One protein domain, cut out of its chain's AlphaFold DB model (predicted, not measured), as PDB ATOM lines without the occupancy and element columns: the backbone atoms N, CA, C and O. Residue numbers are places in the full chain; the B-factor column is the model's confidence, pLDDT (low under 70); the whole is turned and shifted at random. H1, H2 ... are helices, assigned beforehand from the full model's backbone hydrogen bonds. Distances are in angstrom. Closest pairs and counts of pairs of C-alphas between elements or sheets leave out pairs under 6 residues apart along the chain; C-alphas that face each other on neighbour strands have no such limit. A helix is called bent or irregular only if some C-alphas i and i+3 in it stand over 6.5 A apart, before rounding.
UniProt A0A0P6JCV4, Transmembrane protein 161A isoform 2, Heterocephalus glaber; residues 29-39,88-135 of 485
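This is residues 29 to 39 and 88 to 135 of the 485 residues of the protein "Transmembrane protein 161A isoform 2" of Heterocephalus glaber (UniProt A0A0P6JCV4). One long, straight helix, H3, makes the longest axis of this domain, with two very short helices, H1 and H2, in a small loose cluster at its starting end. At the other end, residues 127 to 135 form a tail that turns and folds back beside H3. The printed part has 59 residues with three named helices, in the order H1, H2, H3, and no named strand; 37 residues are in these helices, and the class is all helix. The whole is extended, with a radius of gyration of the C-alphas of 16.9 A, and the C-alphas span 50 by 21 by 11 A along their three main axes, a rod in outline.

H1, residues 29 to 33, is close to but not clearly touching H2, residues 90 to 93; their closest C-alphas, those of Cys 33 and Pro 90, are 7.1 A apart. H1 is also close to but not clearly touching H3, residues 99 to 126, with the closest C-alphas, those of Arg 29 and Gln 103, 6.9 A apart. H2 and H3 are joined by a tight link of 5 residues and are close but not clearly touching; their closest C-alphas, those of Ala 93 and Phe 99, are 6.7 A apart. In H1 and H3 every O i to N i+4 pair is within hydrogen-bond range. H2, with 4 residues, is too short for such a pair, and its one O i to N i+3 pair is not within range.

H1 begins at C-alpha 29, at (28.648, 159.834, 93.897), and has 5 residues, Arg 29 to Cys 33. H2 has 4 residues, Pro 90 to Ala 93. H3 has 28 residues and measures 40.1 A from C-alpha 99 at (30.962, 165.913, 87.098) to C-alpha 126 at (54.013, 155.223, 118.061); it is not bent. The printed part ends at C-alpha 135, at (51.794, 166.405, 104.209).

The two C-alphas farthest apart are those of Arg 39 and Arg 129, at 51.2 A, while the first and last printed C-alphas, those of Arg 29 and Val 135, are 26.2 A apart. Residues 40 to 87 are cut out and not printed, and C-alphas 39 and 88 are 5.5 A apart across the cut. The link from H1 to H2 runs across this cut. The mean pLDDT of the printed part is 70.7, and 27 residues are under 70: residue 29, residues 31 to 39, residues 88 to 99 and residues 127 to 131. The mean pLDDT is 67 for H1, 53 for H2 and 81 for H3.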
ATOM      1  N   ARG A  29      29.937 160.377  94.355       68.94
ATOM      2  CA  ARG A  29      28.648 159.834  93.897       68.94
ATOM      3  C   ARG A  29      27.722 159.485  95.063       68.94
ATOM      4  O   ARG A  29      26.527 159.737  94.964       68.94
ATOM      5  N   TRP A  30      28.248 158.959  96.170       70.75
ATOM      6  CA  TRP A  30      27.477 158.756  97.408       70.75
ATOM      7  C   TRP A  30      26.974 160.089  97.990       70.75
ATOM      8  O   TRP A  30      25.795 160.209  98.317       70.75
ATOM      9  N   LEU A  31      27.833 161.111  98.033       69.44
ATOM     10  CA  LEU A  31      27.516 162.450  98.536       69.44
ATOM     11  C   LEU A  31      26.401 163.130  97.723       69.44
ATOM     12  O   LEU A  31      25.500 163.728  98.305       69.44
ATOM     13  N   LEU A  32      26.434 163.007  96.392       65.38
ATOM     14  CA  LEU A  32      25.437 163.608  95.498       65.38
ATOM     15  C   LEU A  32      24.135 162.792  95.389       65.38
ATOM     16  O   LEU A  32      23.059 163.383  95.302       65.38
ATOM     17  N   CYS A  33      24.198 161.455  95.410       61.88
ATOM     18  CA  CYS A  33      23.015 160.601  95.245       61.88
ATOM     19  C   CYS A  33      22.234 160.321  96.545       61.88
ATOM     20  O   CYS A  33      21.132 159.784  96.463       61.88
ATOM     21  N   ASN A  34      22.725 160.713  97.727       60.72
ATOM     22  CA  ASN A  34      22.033 160.535  99.019       60.72
ATOM     23  C   ASN A  34      20.817 161.474  99.250       60.72
ATOM     24  O   ASN A  34      20.480 161.797 100.386       60.72
ATOM     25  N   GLY A  35      20.130 161.897  98.185       53.88
ATOM     26  CA  GLY A  35      18.784 162.481  98.276       53.88
ATOM     27  C   GLY A  35      18.681 163.981  98.581       53.88
ATOM     28  O   GLY A  35      17.600 164.427  98.943       53.88
ATOM     29  N   SER A  36      19.759 164.764  98.429       50.25
ATOM     30  CA  SER A  36      19.711 166.233  98.608       50.25
ATOM     31  C   SER A  36      19.531 167.020  97.296       50.25
ATOM     32  O   SER A  36      19.010 168.133  97.306       50.25
ATOM     33  N   LEU A  37      19.907 166.448  96.141       52.97
ATOM     34  CA  LEU A  37      19.632 167.052  94.832       52.97
ATOM     35  C   LEU A  37      18.380 166.437  94.199       52.97
ATOM     36  O   LEU A  37      18.387 165.298  93.726       52.97
ATOM     37  N   PHE A  38      17.325 167.244  94.133       54.12
ATOM     38  CA  PHE A  38      16.127 166.967  93.350       54.12
ATOM     39  C   PHE A  38      16.225 167.680  92.004       54.12
ATOM     40  O   PHE A  38      16.448 168.891  91.945       54.12
ATOM     41  N   ARG A  39      16.037 166.940  90.911       54.72
ATOM     42  CA  ARG A  39      15.859 167.532  89.588       54.72
ATOM     43  C   ARG A  39      14.384 167.879  89.434       54.72
ATOM     44  O   ARG A  39      13.545 166.984  89.354       54.72
ATOM     45  N   LEU A  88      17.930 162.954  91.749       52.84
ATOM     46  CA  LEU A  88      18.920 163.066  90.675       52.84
ATOM     47  C   LEU A  88      19.658 161.736  90.442       52.84
ATOM     48  O   LEU A  88      20.499 161.313  91.240       52.84
ATOM     49  N   THR A  89      19.375 161.085  89.313       52.53
ATOM     50  CA  THR A  89      20.072 159.851  88.931       52.53
ATOM     51  C   THR A  89      21.508 160.150  88.469       52.53
ATOM     52  O   THR A  89      21.770 161.192  87.864       52.53
ATOM     53  N   PRO A  90      22.471 159.236  88.695       51.53
ATOM     54  CA  PRO A  90      23.874 159.467  88.336       51.53
ATOM     55  C   PRO A  90      24.129 159.532  86.819       51.53
ATOM     56  O   PRO A  90      25.216 159.928  86.412       51.53
ATOM     57  N   VAL A  91      23.152 159.152  85.986       53.34
ATOM     58  CA  VAL A  91      23.219 159.291  84.520       53.34
ATOM     59  C   VAL A  91      22.921 160.734  84.100       53.34
ATOM     60  O   VAL A  91      23.633 161.281  83.266       53.34
ATOM     61  N   ASP A  92      21.943 161.383  84.740       53.41
ATOM     62  CA  ASP A  92      21.645 162.807  84.537       53.41
ATOM     63  C   ASP A  92      22.787 163.706  85.020       53.41
ATOM     64  O   ASP A  92      23.147 164.681  84.359       53.41
ATOM     65  N   ALA A  93      23.385 163.372  86.166       54.34
ATOM     66  CA  ALA A  93      24.492 164.142  86.724       54.34
ATOM     67  C   ALA A  93      25.742 164.120  85.815       54.34
ATOM     68  O   ALA A  93      26.477 165.104  85.759       54.34
ATOM     69  N   LEU A  94      25.932 163.044  85.039       54.75
ATOM     70  CA  LEU A  94      27.022 162.886  84.068       54.75
ATOM     71  C   LEU A  94      26.957 163.897  82.903       54.75
ATOM     72  O   LEU A  94      27.959 164.117  82.228       54.75
ATOM     73  N   VAL A  95      25.800 164.532  82.673       54.16
ATOM     74  CA  VAL A  95      25.616 165.576  81.646       54.16
ATOM     75  C   VAL A  95      26.290 166.898  82.053       54.16
ATOM     76  O   VAL A  95      26.595 167.734  81.199       54.16
ATOM     77  N   LEU A  96      26.589 167.106  83.342       64.00
ATOM     78  CA  LEU A  96      27.380 168.254  83.782       64.00
ATOM     79  C   LEU A  96      28.849 168.046  83.387       64.00
ATOM     80  O   LEU A  96      29.527 167.169  83.914       64.00
ATOM     81  N   ARG A  97      29.375 168.935  82.533       62.16
ATOM     82  CA  ARG A  97      30.746 168.918  81.965       62.16
ATOM     83  C   ARG A  97      31.911 168.991  82.980       62.16
ATOM     84  O   ARG A  97      33.058 169.063  82.566       62.16
ATOM     85  N   PHE A  98      31.623 168.988  84.281       66.81
ATOM     86  CA  PHE A  98      32.606 168.939  85.373       66.81
ATOM     87  C   PHE A  98      32.342 167.813  86.379       66.81
ATOM     88  O   PHE A  98      33.027 167.733  87.396       66.81
ATOM     89  N   PHE A  99      31.333 166.964  86.152       67.81
ATOM     90  CA  PHE A  99      30.962 165.913  87.098       67.81
ATOM     91  C   PHE A  99      32.098 164.905  87.299       67.81
ATOM     92  O   PHE A  99      32.344 164.487  88.426       67.81
ATOM     93  N   LEU A 100      32.830 164.556  86.234       72.75
ATOM     94  CA  LEU A 100      33.942 163.606  86.298       72.75
ATOM     95  C   LEU A 100      35.142 164.181  87.074       72.75
ATOM     96  O   LEU A 100      35.713 163.510  87.931       72.75
ATOM     97  N   GLU A 101      35.496 165.440  86.811       75.94
ATOM     98  CA  GLU A 101      36.568 166.167  87.492       75.94
ATOM     99  C   GLU A 101      36.231 166.424  88.963       75.94
ATOM    100  O   GLU A 101      37.089 166.244  89.826       75.94
ATOM    101  N   TYR A 102      34.985 166.805  89.262       74.38
ATOM    102  CA  TYR A 102      34.480 166.965  90.627       74.38
ATOM    103  C   TYR A 102      34.457 165.631  91.378       74.38
ATOM    104  O   TYR A 102      34.887 165.570  92.530       74.38
ATOM    105  N   GLN A 103      34.011 164.554  90.723       79.38
ATOM    106  CA  GLN A 103      34.026 163.210  91.291       79.38
ATOM    107  C   GLN A 103      35.450 162.817  91.700       79.38
ATOM    108  O   GLN A 103      35.695 162.489  92.859       79.38
ATOM    109  N   TRP A 104      36.403 162.928  90.771       78.88
ATOM    110  CA  TRP A 104      37.807 162.606  91.027       78.88
ATOM    111  C   TRP A 104      38.435 163.532  92.084       78.88
ATOM    112  O   TRP A 104      39.218 163.064  92.906       78.88
ATOM    113  N   PHE A 105      38.059 164.819  92.115       82.06
ATOM    114  CA  PHE A 105      38.479 165.774  93.149       82.06
ATOM    115  C   PHE A 105      38.039 165.345  94.552       82.06
ATOM    116  O   PHE A 105      38.870 165.236  95.453       82.06
ATOM    117  N   VAL A 106      36.738 165.107  94.742       82.75
ATOM    118  CA  VAL A 106      36.159 164.791  96.055       82.75
ATOM    119  C   VAL A 106      36.612 163.414  96.536       82.75
ATOM    120  O   VAL A 106      36.942 163.265  97.712       82.75
ATOM    121  N   ASP A 107      36.711 162.436  95.634       83.81
ATOM    122  CA  ASP A 107      37.260 161.118  95.958       83.81
ATOM    123  C   ASP A 107      38.741 161.231  96.377       83.81
ATOM    124  O   ASP A 107      39.121 160.711  97.425       83.81
ATOM    125  N   PHE A 108      39.574 161.973  95.633       84.56
ATOM    126  CA  PHE A 108      40.982 162.197  95.993       84.56
ATOM    127  C   PHE A 108      41.145 162.906  97.344       84.56
ATOM    128  O   PHE A 108      41.939 162.463  98.173       84.56
ATOM    129  N   ALA A 109      40.365 163.961  97.597       87.56
ATOM    130  CA  ALA A 109      40.386 164.687  98.864       87.56
ATOM    131  C   ALA A 109      39.967 163.793 100.047       87.56
ATOM    132  O   ALA A 109      40.589 163.852 101.109       87.56
ATOM    133  N   ALA A 110      38.974 162.915  99.863       85.38
ATOM    134  CA  ALA A 110      38.568 161.941 100.875       85.38
ATOM    135  C   ALA A 110      39.673 160.906 101.168       85.38
ATOM    136  O   ALA A 110      39.943 160.615 102.335       85.38
ATOM    137  N   TYR A 111      40.371 160.398 100.143       84.06
ATOM    138  CA  TYR A 111      41.519 159.502 100.338       84.06
ATOM    139  C   TYR A 111      42.707 160.206 101.015       84.06
ATOM    140  O   TYR A 111      43.319 159.633 101.918       84.06
ATOM    141  N   ALA A 112      43.009 161.454 100.645       86.75
ATOM    142  CA  ALA A 112      44.060 162.251 101.280       86.75
ATOM    143  C   ALA A 112      43.749 162.547 102.758       86.75
ATOM    144  O   ALA A 112      44.622 162.386 103.612       86.75
ATOM    145  N   ALA A 113      42.497 162.890 103.082       85.50
ATOM    146  CA  ALA A 113      42.031 163.047 104.460       85.50
ATOM    147  C   ALA A 113      42.106 161.726 105.247       85.50
ATOM    148  O   ALA A 113      42.544 161.722 106.396       85.50
ATOM    149  N   GLY A 114      41.763 160.592 104.626       84.94
ATOM    150  CA  GLY A 114      41.922 159.262 105.220       84.94
ATOM    151  C   GLY A 114      43.381 158.916 105.542       84.94
ATOM    152  O   GLY A 114      43.670 158.438 106.638       84.94
ATOM    153  N   VAL A 115      44.318 159.217 104.634       84.50
ATOM    154  CA  VAL A 115      45.765 159.056 104.878       84.50
ATOM    155  C   VAL A 115      46.259 159.998 105.973       84.50
ATOM    156  O   VAL A 115      47.086 159.584 106.788       84.50
ATOM    157  N   TYR A 116      45.756 161.233 106.034       84.31
ATOM    158  CA  TYR A 116      46.089 162.169 107.106       84.31
ATOM    159  C   TYR A 116      45.611 161.664 108.473       84.31
ATOM    160  O   TYR A 116      46.435 161.499 109.366       84.31
ATOM    161  N   LEU A 117      44.336 161.287 108.610       86.25
ATOM    162  CA  LEU A 117      43.782 160.723 109.850       86.25
ATOM    163  C   LEU A 117      44.493 159.429 110.282       86.25
ATOM    164  O   LEU A 117      44.773 159.246 111.466       86.25
ATOM    165  N   PHE A 118      44.836 158.549 109.335       82.81
ATOM    166  CA  PHE A 118      45.640 157.357 109.623       82.81
ATOM    167  C   PHE A 118      47.049 157.721 110.114       82.81
ATOM    168  O   PHE A 118      47.557 157.103 111.047       82.81
ATOM    169  N   THR A 119      47.682 158.724 109.505       79.88
ATOM    170  CA  THR A 119      49.029 159.186 109.875       79.88
ATOM    171  C   THR A 119      49.039 159.848 111.254       79.88
ATOM    172  O   THR A 119      49.938 159.584 112.048       79.88
ATOM    173  N   GLU A 120      48.014 160.636 111.578       82.19
ATOM    174  CA  GLU A 120      47.842 161.254 112.895       82.19
ATOM    175  C   GLU A 120      47.622 160.181 113.979       82.19
ATOM    176  O   GLU A 120      48.310 160.167 114.998       82.19
ATOM    177  N   GLY A 121      46.750 159.196 113.717       81.94
ATOM    178  CA  GLY A 121      46.549 158.040 114.599       81.94
ATOM    179  C   GLY A 121      47.802 157.167 114.760       81.94
ATOM    180  O   GLY A 121      48.077 156.674 115.852       81.94
ATOM    181  N   TYR A 122      48.607 157.021 113.704       79.88
ATOM    182  CA  TYR A 122      49.902 156.337 113.760       79.88
ATOM    183  C   TYR A 122      50.886 157.068 114.688       79.88
ATOM    184  O   TYR A 122      51.520 156.433 115.532       79.88
ATOM    185  N   PHE A 123      50.982 158.398 114.591       77.88
ATOM    186  CA  PHE A 123      51.844 159.189 115.476       77.88
ATOM    187  C   PHE A 123      51.339 159.250 116.921       77.88
ATOM    188  O   PHE A 123      52.164 159.226 117.833       77.88
ATOM    189  N   TYR A 124      50.022 159.238 117.147       79.44
ATOM    190  CA  TYR A 124      49.441 159.121 118.489       79.44
ATOM    191  C   TYR A 124      49.829 157.802 119.183       79.44
ATOM    192  O   TYR A 124      50.072 157.784 120.387       79.44
ATOM    193  N   LEU A 125      49.933 156.701 118.428       79.38
ATOM    194  CA  LEU A 125      50.247 155.370 118.963       79.38
ATOM    195  C   LEU A 125      51.750 155.059 119.074       79.38
ATOM    196  O   LEU A 125      52.142 154.286 119.946       79.38
ATOM    197  N   LEU A 126      52.591 155.601 118.184       71.31
ATOM    198  CA  LEU A 126      54.013 155.223 118.061       71.31
ATOM    199  C   LEU A 126      55.007 156.385 118.246       71.31
ATOM    200  O   LEU A 126      56.221 156.163 118.262       71.31
ATOM    201  N   GLY A 127      54.503 157.607 118.434       61.44
ATOM    202  CA  GLY A 127      55.284 158.820 118.652       61.44
ATOM    203  C   GLY A 127      55.884 159.431 117.371       61.44
ATOM    204  O   GLY A 127      56.100 158.739 116.371       61.44
ATOM    205  N   PRO A 128      56.184 160.743 117.372       61.56
ATOM    206  CA  PRO A 128      56.745 161.435 116.212       61.56
ATOM    207  C   PRO A 128      58.209 161.023 115.980       61.56
ATOM    208  O   PRO A 128      59.083 161.341 116.789       61.56
ATOM    209  N   ARG A 129      58.498 160.312 114.876       58.00
ATOM    210  CA  ARG A 129      59.848 159.758 114.620       58.00
ATOM    211  C   ARG A 129      60.418 159.885 113.202       58.00
ATOM    212  O   ARG A 129      61.616 160.120 113.086       58.00
ATOM    213  N   GLU A 130      59.618 159.763 112.143       64.62
ATOM    214  CA  GLU A 130      60.047 159.954 110.739       64.62
ATOM    215  C   GLU A 130      58.994 160.790 109.971       64.62
ATOM    216  O   GLU A 130      57.949 161.118 110.530       64.62
ATOM    217  N   ALA A 131      59.293 161.218 108.737       64.62
ATOM    218  CA  ALA A 131      58.570 162.292 108.038       64.62
ATOM    219  C   ALA A 131      57.078 162.006 107.751       64.62
ATOM    220  O   ALA A 131      56.664 160.883 107.478       64.62
ATOM    221  N   ASN A 132      56.254 163.053 107.747       73.38
ATOM    222  CA  ASN A 132      54.803 162.972 107.605       73.38
ATOM    223  C   ASN A 132      54.410 162.875 106.119       73.38
ATOM    224  O   ASN A 132      54.106 163.893 105.497       73.38
ATOM    225  N   ILE A 133      54.356 161.670 105.532       78.38
ATOM    226  CA  ILE A 133      53.977 161.515 104.107       78.38
ATOM    227  C   ILE A 133      52.572 162.091 103.810       78.38
ATOM    228  O   ILE A 133      52.334 162.606 102.720       78.38
ATOM    229  N   ALA A 134      51.663 162.134 104.790       80.38
ATOM    230  CA  ALA A 134      50.372 162.817 104.659       80.38
ATOM    231  C   ALA A 134      50.468 164.316 104.295       80.38
ATOM    232  O   ALA A 134      49.565 164.835 103.643       80.38
ATOM    233  N   VAL A 135      51.564 165.009 104.630       82.56
ATOM    234  CA  VAL A 135      51.794 166.405 104.209       82.56
ATOM    235  C   VAL A 135      51.926 166.506 102.685       82.56
ATOM    236  O   VAL A 135      51.427 167.457 102.089       82.56
TER     237      VAL A 135